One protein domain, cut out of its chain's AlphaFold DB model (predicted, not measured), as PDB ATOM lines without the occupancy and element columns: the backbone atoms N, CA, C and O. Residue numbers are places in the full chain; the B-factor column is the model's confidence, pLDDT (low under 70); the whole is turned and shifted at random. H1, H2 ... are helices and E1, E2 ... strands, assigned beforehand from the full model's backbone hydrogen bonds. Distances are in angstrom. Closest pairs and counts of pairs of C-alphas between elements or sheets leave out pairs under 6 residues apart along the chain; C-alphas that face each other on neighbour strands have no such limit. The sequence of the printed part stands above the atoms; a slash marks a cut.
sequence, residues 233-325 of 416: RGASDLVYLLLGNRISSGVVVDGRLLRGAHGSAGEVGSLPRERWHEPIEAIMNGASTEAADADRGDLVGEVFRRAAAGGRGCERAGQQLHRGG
ATOM      1  N   ARG A 233      91.592 109.157  88.030       91.50
ATOM      2  CA  ARG A 233      92.966 109.681  88.103       91.50
ATOM      3  C   ARG A 233      93.991 108.614  88.484       91.50
ATOM      4  O   ARG A 233      93.891 107.985  89.537       91.50
ATOM      5  N   GLY A 234      95.019 108.489  87.647       89.88
ATOM      6  CA  GLY A 234      96.114 107.531  87.813       89.88
ATOM      7  C   GLY A 234      95.827 106.132  87.264       89.88
ATOM      8  O   GLY A 234      96.716 105.285  87.322       89.88
ATOM      9  N   ALA A 235      94.630 105.877  86.728       88.88
ATOM     10  CA  ALA A 235      94.340 104.647  86.003       88.88
ATOM     11  C   ALA A 235      94.864 104.730  84.560       88.88
ATOM     12  O   ALA A 235      94.726 105.761  83.903       88.88
ATOM     13  N   SER A 236      95.447 103.638  84.064       91.31
ATOM     14  CA  SER A 236      95.716 103.435  82.634       91.31
ATOM     15  C   SER A 236      94.469 102.962  81.893       91.31
ATOM     16  O   SER A 236      94.262 103.323  80.740       91.31
ATOM     17  N   ASP A 237      93.623 102.191  82.568       91.19
ATOM     18  CA  ASP A 237      92.449 101.561  81.986       91.19
ATOM     19  C   ASP A 237      91.219 101.939  82.809       91.19
ATOM     20  O   ASP A 237      91.191 101.771  84.032       91.19
ATOM     21  N   LEU A 238      90.202 102.478  82.141       89.75
ATOM     22  CA  LEU A 238      88.994 102.996  82.777       89.75
ATOM     23  C   LEU A 238      87.782 102.639  81.927       89.75
ATOM     24  O   LEU A 238      87.777 102.846  80.720       89.75
ATOM     25  N   VAL A 239      86.724 102.161  82.575       92.38
ATOM     26  CA  VAL A 239      85.389 102.112  81.978       92.38
ATOM     27  C   VAL A 239      84.504 103.029  82.797       92.38
ATOM     28  O   VAL A 239      84.317 102.812  83.996       92.38
ATOM     29  N   TYR A 240      83.968 104.053  82.149       89.88
ATOM     30  CA  TYR A 240      82.951 104.922  82.713       89.88
ATOM     31  C   TYR A 240      81.588 104.461  82.209       89.88
ATOM     32  O   TYR A 240      81.417 104.244  81.013       89.88
ATOM     33  N   LEU A 241      80.625 104.301  83.114       88.56
ATOM     34  CA  LEU A 241      79.252 103.938  82.779       88.56
ATOM     35  C   LEU A 241      78.337 105.098  83.160       88.56
ATOM     36  O   LEU A 241      78.165 105.381  84.346       88.56
ATOM     37  N   LEU A 242      77.727 105.733  82.164       83.44
ATOM     38  CA  LEU A 242      76.661 106.699  82.375       83.44
ATOM     39  C   LEU A 242      75.338 105.937  82.471       83.44
ATOM     40  O   LEU A 242      74.912 105.298  81.509       83.44
ATOM     41  N   LEU A 243      74.700 105.994  83.639       78.62
ATOM     42  CA  LEU A 243      73.420 105.344  83.906       78.62
ATOM     43  C   LEU A 243      72.397 106.395  84.342       78.62
ATOM     44  O   LEU A 243      72.544 107.008  85.396       78.62
ATOM     45  N   GLY A 244      71.354 106.589  83.544       72.25
ATOM     46  CA  GLY A 244      70.255 107.506  83.842       72.25
ATOM     47  C   GLY A 244      69.164 107.383  82.786       72.25
ATOM     48  O   GLY A 244      68.801 106.273  82.403       72.25
ATOM     49  N   ASN A 245      68.711 108.513  82.241       65.88
ATOM     50  CA  ASN A 245      67.781 108.531  81.102       65.88
ATOM     51  C   ASN A 245      68.362 107.849  79.853       65.88
ATOM     52  O   ASN A 245      67.633 107.594  78.905       65.88
ATOM     53  N   ARG A 246      69.671 107.572  79.836       71.38
ATOM     54  CA  ARG A 246      70.371 106.798  78.812       71.38
ATOM     55  C   ARG A 246      71.408 105.898  79.470       71.38
ATOM     56  O   ARG A 246      71.806 106.126  80.614       71.38
ATOM     57  N   ILE A 247      71.840 104.894  78.716       81.81
ATOM     58  CA  ILE A 247      72.938 104.009  79.086       81.81
ATOM     59  C   ILE A 247      74.020 104.176  78.029       81.81
ATOM     60  O   ILE A 247      73.830 103.793  76.878       81.81
ATOM     61  N   SER A 248      75.149 104.741  78.425       84.88
ATOM     62  CA  SER A 248      76.323 104.878  77.568       84.88
ATOM     63  C   SER A 248      77.582 104.607  78.374       84.88
ATOM     64  O   SER A 248      77.558 104.502  79.604       84.88
ATOM     65  N   SER A 249      78.693 104.424  77.677       91.75
ATOM     66  CA  SER A 249      79.975 104.215  78.323       91.75
ATOM     67  C   SER A 249      81.095 104.818  77.509       91.75
ATOM     68  O   SER A 249      81.017 104.841  76.287       91.75
ATOM     69  N   GLY A 250      82.142 105.258  78.193       93.81
ATOM     70  CA  GLY A 250      83.422 105.525  77.561       93.81
ATOM     71  C   GLY A 250      84.475 104.590  78.131       93.81
ATOM     72  O   GLY A 250      84.405 104.148  79.285       93.81
ATOM     73  N   VAL A 251      85.434 104.240  77.285       94.25
ATOM     74  CA  VAL A 251      86.462 103.249  77.595       94.25
ATOM     75  C   VAL A 251      87.823 103.861  77.328       94.25
ATOM     76  O   VAL A 251      88.053 104.446  76.277       94.25
ATOM     77  N   VAL A 252      88.735 103.711  78.276       94.38
ATOM     78  CA  VAL A 252      90.138 104.099  78.168       94.38
ATOM     79  C   VAL A 252      90.973 102.839  78.303       94.38
ATOM     80  O   VAL A 252      90.737 102.049  79.217       94.38
ATOM     81  N   VAL A 253      91.932 102.672  77.398       93.88
ATOM     82  CA  VAL A 253      92.929 101.598  77.421       93.88
ATOM     83  C   VAL A 253      94.302 102.223  77.221       93.88
ATOM     84  O   VAL A 253      94.464 103.067  76.338       93.88
ATOM     85  N   ASP A 254      95.281 101.856  78.047       93.31
ATOM     86  CA  ASP A 254      96.642 102.421  78.006       93.31
ATOM     87  C   ASP A 254      96.672 103.968  78.025       93.31
ATOM     88  O   ASP A 254      97.456 104.628  77.337       93.31
ATOM     89  N   GLY A 255      95.768 104.574  78.799       90.94
ATOM     90  CA  GLY A 255      95.614 106.022  78.944       90.94
ATOM     91  C   GLY A 255      94.969 106.715  77.742       90.94
ATOM     92  O   GLY A 255      94.945 107.945  77.692       90.94
ATOM     93  N   ARG A 256      94.454 105.960  76.765       92.69
ATOM     94  CA  ARG A 256      93.842 106.486  75.539       92.69
ATOM     95  C   ARG A 256      92.368 106.142  75.463       92.69
ATOM     96  O   ARG A 256      91.983 104.993  75.655       92.69
ATOM     97  N   LEU A 257      91.554 107.136  75.123       93.94
ATOM     98  CA  LEU A 257      90.137 106.930  74.853       93.94
ATOM     99  C   LEU A 257      89.959 106.022  73.627       93.94
ATOM    100  O   LEU A 257      90.467 106.304  72.539       93.94
ATOM    101  N   LEU A 258      89.212 104.941  73.805       93.62
ATOM    102  CA  LEU A 258      88.848 104.004  72.761       93.62
ATOM    103  C   LEU A 258      87.562 104.480  72.081       93.62
ATOM    104  O   LEU A 258      86.477 104.306  72.619       93.62
ATOM    105  N   ARG A 259      87.691 105.026  70.868       91.62
ATOM    106  CA  ARG A 259      86.552 105.436  70.020       91.62
ATOM    107  C   ARG A 259      86.015 104.308  69.134       91.62
ATOM    108  O   ARG A 259      84.857 104.309  68.733       91.62
ATOM    109  N   GLY A 260      86.852 103.312  68.846       88.94
ATOM    110  CA  GLY A 260      86.560 102.283  67.846       88.94
ATOM    111  C   GLY A 260      86.682 102.807  66.410       88.94
ATOM    112  O   GLY A 260      86.863 103.999  66.183       88.94
ATOM    113  N   ALA A 261      86.595 101.905  65.427       86.62
ATOM    114  CA  ALA A 261      86.825 102.236  64.014       86.62
ATOM    115  C   ALA A 261      85.819 103.249  63.431       86.62
ATOM    116  O   ALA A 261      86.141 103.944  62.475       86.62
ATOM    117  N   HIS A 262      84.623 103.330  64.018       86.19
ATOM    118  CA  HIS A 262      83.527 104.188  63.554       86.19
ATOM    119  C   HIS A 262      83.009 105.128  64.655       86.19
ATOM    120  O   HIS A 262      81.875 105.582  64.576       86.19
ATOM    121  N   GLY A 263      83.775 105.342  65.731       86.44
ATOM    122  CA  GLY A 263      83.332 106.190  66.848       86.44
ATOM    123  C   GLY A 263      82.275 105.570  67.773       86.44
ATOM    124  O   GLY A 263      81.797 106.231  68.685       86.44
ATOM    125  N   SER A 264      81.889 104.309  67.552       88.75
ATOM    126  CA  SER A 264      80.780 103.644  68.254       88.75
ATOM    127  C   SER A 264      81.210 102.762  69.435       88.75
ATOM    128  O   SER A 264      80.430 101.927  69.905       88.75
ATOM    129  N   ALA A 265      82.472 102.828  69.867       89.12
ATOM    130  CA  ALA A 265      82.903 102.081  71.044       89.12
ATOM    131  C   ALA A 265      82.204 102.633  72.292       89.12
ATOM    132  O   ALA A 265      82.133 103.837  72.486       89.12
ATOM    133  N   GLY A 266      81.696 101.736  73.140       85.38
ATOM    134  CA  GLY A 266      81.010 102.132  74.371       85.38
ATOM    135  C   GLY A 266      79.506 102.410  74.231       85.38
ATOM    136  O   GLY A 266      78.855 102.701  75.236       85.38
ATOM    137  N   GLU A 267      78.915 102.196  73.049       86.62
ATOM    138  CA  GLU A 267      77.460 102.251  72.798       86.62
ATOM    139  C   GLU A 267      76.706 101.030  73.370       86.62
ATOM    140  O   GLU A 267      75.966 100.310  72.694       86.62
ATOM    141  N   VAL A 268      76.914 100.753  74.659       84.25
ATOM    142  CA  VAL A 268      76.344  99.595  75.364       84.25
ATOM    143  C   VAL A 268      74.818  99.677  75.505       84.25
ATOM    144  O   VAL A 268      74.155  98.642  75.590       84.25
ATOM    145  N   GLY A 269      74.244 100.884  75.474       77.50
ATOM    146  CA  GLY A 269      72.794 101.097  75.454       77.50
ATOM    147  C   GLY A 269      72.126 100.627  74.160       77.50
ATOM    148  O   GLY A 269      70.948 100.279  74.172       77.50
ATOM    149  N   SER A 270      72.871 100.534  73.056       74.12
ATOM    150  CA  SER A 270      72.353 100.093  71.754       74.12
ATOM    151  C   SER A 270      72.423  98.576  71.546       74.12
ATOM    152  O   SER A 270      72.051  98.084  70.482       74.12
ATOM    153  N   LEU A 271      72.889  97.806  72.540       76.88
ATOM    154  CA  LEU A 271      73.018  96.353  72.426       76.88
ATOM    155  C   LEU A 271      71.636  95.681  72.251       76.88
ATOM    156  O   LEU A 271      70.826  95.690  73.184       76.88
ATOM    157  N   PRO A 272      71.365  95.002  71.113       67.88
ATOM    158  CA  PRO A 272      70.025  94.493  70.790       67.88
ATOM    159  C   PRO A 272      69.473  93.473  71.791       67.88
ATOM    160  O   PRO A 272      68.261  93.326  71.946       67.88
ATOM    161  N   ARG A 273      70.362  92.737  72.468       68.19
ATOM    162  CA  ARG A 273      69.985  91.690  73.429       68.19
ATOM    163  C   ARG A 273      69.385  92.241  74.714       68.19
ATOM    164  O   ARG A 273      68.549  91.567  75.305       68.19
ATOM    165  N   GLU A 274      69.788  93.440  75.114       67.31
ATOM    166  CA  GLU A 274      69.380  94.023  76.390       67.31
ATOM    167  C   GLU A 274      68.074  94.825  76.282       67.31
ATOM    168  O   GLU A 274      67.426  95.084  77.292       67.31
ATOM    169  N   ARG A 275      67.653  95.172  75.053       66.19
ATOM    170  CA  ARG A 275      66.418  95.917  74.746       66.19
ATOM    171  C   ARG A 275      66.272  97.244  75.505       66.19
ATOM    172  O   ARG A 275      65.151  97.707  75.680       66.19
ATOM    173  N   TRP A 276      67.373  97.902  75.870       67.75
ATOM    174  CA  TRP A 276      67.348  99.165  76.622       67.75
ATOM    175  C   TRP A 276      66.571 100.300  75.943       67.75
ATOM    176  O   TRP A 276      66.069 101.173  76.642       67.75
ATOM    177  N   HIS A 277      66.436 100.266  74.614       63.69
ATOM    178  CA  HIS A 277      65.728 101.282  73.832       63.69
ATOM    179  C   HIS A 277      64.296 101.569  74.322       63.69
ATOM    180  O   HIS A 277      63.991 102.715  74.615       63.69
ATOM    181  N   GLU A 278      63.454 100.543  74.494       65.94
ATOM    182  CA  GLU A 278      62.046 100.669  74.903       65.94
ATOM    183  C   GLU A 278      61.900 101.373  76.278       65.94
ATOM    184  O   GLU A 278      61.169 102.362  76.374       65.94
ATOM    185  N   PRO A 279      62.596 100.938  77.353       66.12
ATOM    186  CA  PRO A 279      62.595 101.659  78.628       66.12
ATOM    187  C   PRO A 279      63.153 103.084  78.555       66.12
ATOM    188  O   PRO A 279      62.600 103.976  79.192       66.12
ATOM    189  N   ILE A 280      64.245 103.295  77.812       67.00
ATOM    190  CA  ILE A 280      64.898 104.607  77.675       67.00
ATOM    191  C   ILE A 280      63.970 105.596  76.971       67.00
ATOM    192  O   ILE A 280      63.778 106.706  77.459       67.00
ATOM    193  N   GLU A 281      63.351 105.179  75.869       66.75
ATOM    194  CA  GLU A 281      62.398 105.986  75.111       66.75
ATOM    195  C   GLU A 281      61.180 106.349  75.968       66.75
ATOM    196  O   GLU A 281      60.758 107.502  75.990       66.75
ATOM    197  N   ALA A 282      60.662 105.404  76.756       65.94
ATOM    198  CA  ALA A 282      59.578 105.683  77.692       65.94
ATOM    199  C   ALA A 282      59.973 106.727  78.754       65.94
ATOM    200  O   ALA A 282      59.199 107.646  79.011       65.94
ATOM    201  N   ILE A 283      61.171 106.622  79.346       67.25
ATOM    202  CA  ILE A 283      61.680 107.596  80.332       67.25
ATOM    203  C   ILE A 283      61.877 108.973  79.687       67.25
ATOM    204  O   ILE A 283      61.466 109.982  80.259       67.25
ATOM    205  N   MET A 284      62.470 109.026  78.491       64.38
ATOM    206  CA  MET A 284      62.653 110.271  77.738       64.38
ATOM    207  C   MET A 284      61.322 110.953  77.408       64.38
ATOM    208  O   MET A 284      61.238 112.175  77.473       64.38
ATOM    209  N   ASN A 285      60.278 110.170  77.137       66.94
ATOM    210  CA  ASN A 285      58.926 110.656  76.861       66.94
ATOM    211  C   ASN A 285      58.094 110.913  78.136       66.94
ATOM    212  O   ASN A 285      56.870 111.011  78.067       66.94
ATOM    213  N   GLY A 286      58.739 111.016  79.304       60.19
ATOM    214  CA  GLY A 286      58.097 111.441  80.549       60.19
ATOM    215  C   GLY A 286      57.375 110.338  81.324       60.19
ATOM    216  O   GLY A 286      56.543 110.648  82.177       60.19
ATOM    217  N   ALA A 287      57.661 109.055  81.073       60.72
ATOM    218  CA  ALA A 287      57.121 107.982  81.904       60.72
ATOM    219  C   ALA A 287      57.672 108.071  83.341       60.72
ATOM    220  O   ALA A 287      58.872 107.914  83.572       60.72
ATOM    221  N   SER A 288      56.786 108.269  84.320       53.25
ATOM    222  CA  SER A 288      57.146 108.284  85.741       53.25
ATOM    223  C   SER A 288      57.572 106.893  86.230       53.25
ATOM    224  O   SER A 288      56.811 105.927  86.145       53.25
ATOM    225  N   THR A 289      58.766 106.783  86.822       53.12
ATOM    226  CA  THR A 289      59.238 105.558  87.504       53.12
ATOM    227  C   THR A 289      58.745 105.441  88.949       53.12
ATOM    228  O   THR A 289      59.056 104.458  89.622       53.12
ATOM    229  N   GLU A 290      57.930 106.389  89.426       47.06
ATOM    230  CA  GLU A 290      57.515 106.526  90.835       47.06
ATOM    231  C   GLU A 290      56.871 105.261  91.431       47.06
ATOM    232  O   GLU A 290      57.001 104.997  92.625       47.06
ATOM    233  N   ALA A 291      56.252 104.407  90.609       45.25
ATOM    234  CA  ALA A 291      55.676 103.143  91.073       45.25
ATOM    235  C   ALA A 291      56.710 102.021  91.338       45.25
ATOM    236  O   ALA A 291      56.343 100.973  91.872       45.25
ATOM    237  N   ALA A 292      57.981 102.190  90.954       49.47
ATOM    238  CA  ALA A 292      59.014 101.151  91.032       49.47
ATOM    239  C   ALA A 292      60.085 101.395  92.112       49.47
ATOM    240  O   ALA A 292      60.692 100.421  92.566       49.47
ATOM    241  N   ASP A 293      60.303 102.643  92.535       46.53
ATOM    242  CA  ASP A 293      61.445 103.017  93.386       46.53
ATOM    243  C   ASP A 293      61.164 102.930  94.896       46.53
ATOM    244  O   ASP A 293      62.076 102.645  95.675       46.53
ATOM    245  N   ALA A 294      59.904 103.061  95.326       49.44
ATOM    246  CA  ALA A 294      59.551 103.104  96.751       49.44
ATOM    247  C   ALA A 294      59.856 101.804  97.536       49.44
ATOM    248  O   ALA A 294      60.031 101.857  98.751       49.44
ATOM    249  N   ASP A 295      59.962 100.648  96.864       50.56
ATOM    250  CA  ASP A 295      60.167  99.331  97.504       50.56
ATOM    251  C   ASP A 295      61.556  98.715  97.213       50.56
ATOM    252  O   ASP A 295      61.818  97.554  97.531       50.56
ATOM    253  N   ARG A 296      62.468  99.462  96.563       55.31
ATOM    254  CA  ARG A 296      63.715  98.900  96.004       55.31
ATOM    255  C   ARG A 296      65.004  99.229  96.750       55.31
ATOM    256  O   ARG A 296      65.956  98.470  96.606       55.31
ATOM    257  N   GLY A 297      65.053 100.266  97.584       57.72
ATOM    258  CA  GLY A 297      66.300 100.688  98.246       57.72
ATOM    259  C   GLY A 297      67.443 101.008  97.259       57.72
ATOM    260  O   GLY A 297      67.249 101.032  96.047       57.72
ATOM    261  N   ASP A 298      68.663 101.233  97.765       65.94
ATOM    262  CA  ASP A 298      69.867 101.508  96.949       65.94
ATOM    263  C   ASP A 298      70.440 100.226  96.301       65.94
ATOM    264  O   ASP A 298      71.574  99.807  96.551       65.94
ATOM    265  N   LEU A 299      69.628  99.534  95.495       64.94
ATOM    266  CA  LEU A 299      70.053  98.327  94.775       64.94
ATOM    267  C   LEU A 299      71.177  98.621  93.775       64.94
ATOM    268  O   LEU A 299      72.058  97.781  93.597       64.94
ATOM    269  N   VAL A 300      71.159  99.798  93.145       64.25
ATOM    270  CA  VAL A 300      72.197 100.230  92.197       64.25
ATOM    271  C   VAL A 300      73.536 100.378  92.918       64.25
ATOM    272  O   VAL A 300      74.504  99.708  92.548       64.25
ATOM    273  N   GLY A 301      73.592 101.154  94.003       66.25
ATOM    274  CA  GLY A 301      74.804 101.293  94.806       66.25
ATOM    275  C   GLY A 301      75.254  99.971  95.426       66.25
ATOM    276  O   GLY A 301      76.453  99.715  95.519       66.25
ATOM    277  N   GLU A 302      74.333  99.068  95.775       67.81
ATOM    278  CA  GLU A 302      74.682  97.728  96.259       67.81
ATOM    279  C   GLU A 302      75.357  96.856  95.187       67.81
ATOM    280  O   GLU A 302      76.324  96.151  95.493       67.81
ATOM    281  N   VAL A 303      74.903  96.907  93.931       69.06
ATOM    282  CA  VAL A 303      75.571  96.216  92.814       69.06
ATOM    283  C   VAL A 303      76.996  96.730  92.645       69.06
ATOM    284  O   VAL A 303      77.924  95.920  92.563       69.06
ATOM    285  N   PHE A 304      77.181  98.053  92.647       68.12
ATOM    286  CA  PHE A 304      78.498  98.670  92.493       68.12
ATOM    287  C   PHE A 304      79.426  98.381  93.676       68.12
ATOM    288  O   PHE A 304      80.583  98.023  93.457       68.12
ATOM    289  N   ARG A 305      78.932  98.424  94.922       69.50
ATOM    290  CA  ARG A 305      79.714  98.036  96.113       69.50
ATOM    291  C   ARG A 305      80.171  96.580  96.044       69.50
ATOM    292  O   ARG A 305      81.320  96.278  96.361       69.50
ATOM    293  N   ARG A 306      79.308  95.667  95.589       69.19
ATOM    294  CA  ARG A 306      79.679  94.254  95.395       69.19
ATOM    295  C   ARG A 306      80.677  94.060  94.256       69.19
ATOM    296  O   ARG A 306      81.521  93.170  94.362       69.19
ATOM    297  N   ALA A 307      80.590  94.884  93.209       64.88
ATOM    298  CA  ALA A 307      81.500  94.835  92.064       64.88
ATOM    299  C   ALA A 307      82.891  95.306  92.471       64.88
ATOM    300  O   ALA A 307      83.869  94.609  92.216       64.88
ATOM    301  N   ALA A 308      82.958  96.409  93.217       63.56
ATOM    302  CA  ALA A 308      84.184  96.917  93.822       63.56
ATOM    303  C   ALA A 308      84.843  95.896  94.763       63.56
ATOM    304  O   ALA A 308      86.064  95.805  94.823       63.56
ATOM    305  N   ALA A 309      84.045  95.088  95.465       70.31
ATOM    306  CA  ALA A 309      84.539  94.026  96.341       70.31
ATOM    307  C   ALA A 309      84.985  92.744  95.596       70.31
ATOM    308  O   ALA A 309      85.307  91.748  96.247       70.31
ATOM    309  N   GLY A 310      84.974  92.722  94.255       59.00
ATOM    310  CA  GLY A 310      85.371  91.561  93.443       59.00
ATOM    311  C   GLY A 310      84.428  90.355  93.566       59.00
ATOM    312  O   GLY A 310      84.807  89.218  93.277       59.00
ATOM    313  N   GLY A 311      83.199  90.564  94.046       54.28
ATOM    314  CA  GLY A 311      82.274  89.480  94.349       54.28
ATOM    315  C   GLY A 311      81.548  88.947  93.112       54.28
ATOM    316  O   GLY A 311      80.827  89.680  92.444       54.28
ATOM    317  N   ARG A 312      81.544  87.618  92.920       51.69
ATOM    318  CA  ARG A 312      80.647  86.886  91.982       51.69
ATOM    319  C   ARG A 312      79.134  87.113  92.227       51.69
ATOM    320  O   ARG A 312      78.287  86.501  91.585       51.69
ATOM    321  N   GLY A 313      78.769  87.946  93.205       50.72
ATOM    322  CA  GLY A 313      77.397  88.327  93.539       50.72
ATOM    323  C   GLY A 313      76.818  89.446  92.668       50.72
ATOM    324  O   GLY A 313      75.603  89.642  92.706       50.72
ATOM    325  N   CYS A 314      77.640  90.147  91.878       50.88
ATOM    326  CA  CYS A 314      77.190  91.207  90.964       50.88
ATOM    327  C   CYS A 314      76.268  90.681  89.880       50.88
ATOM    328  O   CYS A 314      75.237  91.285  89.622       50.88
ATOM    329  N   GLU A 315      76.571  89.507  89.324       52.12
ATOM    330  CA  GLU A 315      75.713  88.858  88.333       52.12
ATOM    331  C   GLU A 315      74.315  88.591  88.896       52.12
ATOM    332  O   GLU A 315      73.316  88.841  88.231       52.12
ATOM    333  N   ARG A 316      74.214  88.126  90.150       53.19
ATOM    334  CA  ARG A 316      72.917  87.845  90.787       53.19
ATOM    335  C   ARG A 316      72.144  89.119  91.116       53.19
ATOM    336  O   ARG A 316      70.932  89.138  90.923       53.19
ATOM    337  N   ALA A 317      72.827  90.156  91.598       54.25
ATOM    338  CA  ALA A 317      72.208  91.443  91.907       54.25
ATOM    339  C   ALA A 317      71.776  92.188  90.623       54.25
ATOM    340  O   ALA A 317      70.648  92.672  90.548       54.25
ATOM    341  N   GLY A 318      72.594  92.152  89.566       52.09
ATOM    342  CA  GLY A 318      72.244  92.641  88.228       52.09
ATOM    343  C   GLY A 318      71.080  91.867  87.598       52.09
ATOM    344  O   GLY A 318      70.139  92.467  87.086       52.09
ATOM    345  N   GLN A 319      71.052  90.534  87.724       54.44
ATOM    346  CA  GLN A 319      69.918  89.712  87.273       54.44
ATOM    347  C   GLN A 319      68.623  89.990  88.056       54.44
ATOM    348  O   GLN A 319      67.533  89.837  87.501       54.44
ATOM    349  N   GLN A 320      68.709  90.368  89.336       51.34
ATOM    350  CA  GLN A 320      67.546  90.772  90.136       51.34
ATOM    351  C   GLN A 320      66.980  92.124  89.680       51.34
ATOM    352  O   GLN A 320      65.760  92.242  89.581       51.34
ATOM    353  N   LEU A 321      67.838  93.089  89.324       51.41
ATOM    354  CA  LEU A 321      67.428  94.360  88.712       51.41
ATOM    355  C   LEU A 321      66.758  94.145  87.349       51.41
ATOM    356  O   LEU A 321      65.638  94.607  87.135       51.41
ATOM    357  N   HIS A 322      67.383  93.360  86.465       48.81
ATOM    358  CA  HIS A 322      66.858  93.091  85.122       48.81
ATOM    359  C   HIS A 322      65.484  92.395  85.148       48.81
ATOM    360  O   HIS A 322      64.612  92.682  84.335       48.81
ATOM    361  N   ARG A 323      65.236  91.508  86.123       47.06
ATOM    362  CA  ARG A 323      63.931  90.836  86.282       47.06
ATOM    363  C   ARG A 323      62.841  91.720  86.897       47.06
ATOM    364  O   ARG A 323      61.673  91.342  86.823       47.06
ATOM    365  N   GLY A 324      63.201  92.838  87.526       42.31
ATOM    366  CA  GLY A 324      62.263  93.763  88.168       42.31
ATOM    367  C   GLY A 324      61.890  94.981  87.315       42.31
ATOM    368  O   GLY A 324      60.826  95.562  87.526       42.31
ATOM    369  N   GLY A 325      62.731  95.383  86.362       44.03
ATOM    370  CA  GLY A 325      62.591  96.614  85.571       44.03
ATOM    371  C   GLY A 325      61.551  96.562  84.447       44.03
ATOM    372  O   GLY A 325      61.890  96.797  83.295       44.03
TER     373      GLY A 325
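This is residues 233 to 325 of the 416 residues of the protein "ROK family transcriptional regulator" of Humibacter sp. WJ7-1 (UniProt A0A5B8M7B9). A two-stranded hairpin, E1 and E2, and a separate helical hairpin, H3 and H4, make two arms of a loose, open frame, joined by a long link and two short helices, H1 and H2, which touch no other helix. The long link, residues 254 to 276, turns at the far end of E2 and folds back past that strand toward H1; from there the chain runs through H2 to H3. The printed part has 93 residues with two named strands and four named helices, in the order E1, E2, H1, H2, H3, H4, and the sheet, E1 - E2, is antiparallel. The class is mixed, helices and strands, with under half of the residues in named elements. The whole is loose, with a radius of gyration of the C-alphas of 15.3 A and spans of 43 by 33 by 24 A.

Strands E1, residues 238 to 243, and E2, residues 247 to 253, form a hairpin, antiparallel at 173 degrees between their directions. The C-alphas of Leu 241 and Ser 249 face each other at 4.5 A. N 242 and O 248 are within hydrogen-bond range at 2.8 A, as are N 252 and O 238 at 2.8 A. Residues 252 to 253 of E2 also pair briefly, antiparallel, with residues 256 to 257. H1, residues 277 to 284, is apart from E1. H2, residues 290 to 293, is apart from H1 and from both strands. H3, residues 299 to 308, and H4, residues 314 to 324, are apart from both strands. They touch each other, the closest C-alphas being those of Val 303 and Cys 314 at 5.6 A. They form a helical hairpin, running opposite ways at a shallow tilt of 17 degrees. In H1, H3 and H4 every O i to N i+4 pair is within hydrogen-bond range; H2 is too short for such a pair, and its one O i to N i+3 pair is not within range.

E1 begins at C-alpha 238 (88.994, 102.996, 82.777) and is 15.8 A long; E2 is 20.2 A. H1 measures 10.3 A and H2 5.9 A. H3 starts at C-alpha 299 (70.053, 98.327, 94.775) and is 14.2 A long. H4 is 15.4 A long and ends at C-alpha 324 (62.263, 93.763, 88.168).

The two C-alphas farthest apart, those of Asp 254 and Ala 291, are 43.0 A apart. The printed part has no cut. The link from E2 to H1, 23 residues, is long; the other links are tight. The mean pLDDT of the printed part is 70.6, and 54 residues are under 70: residue 245, residues 272 to 308 and residues 310 to 325.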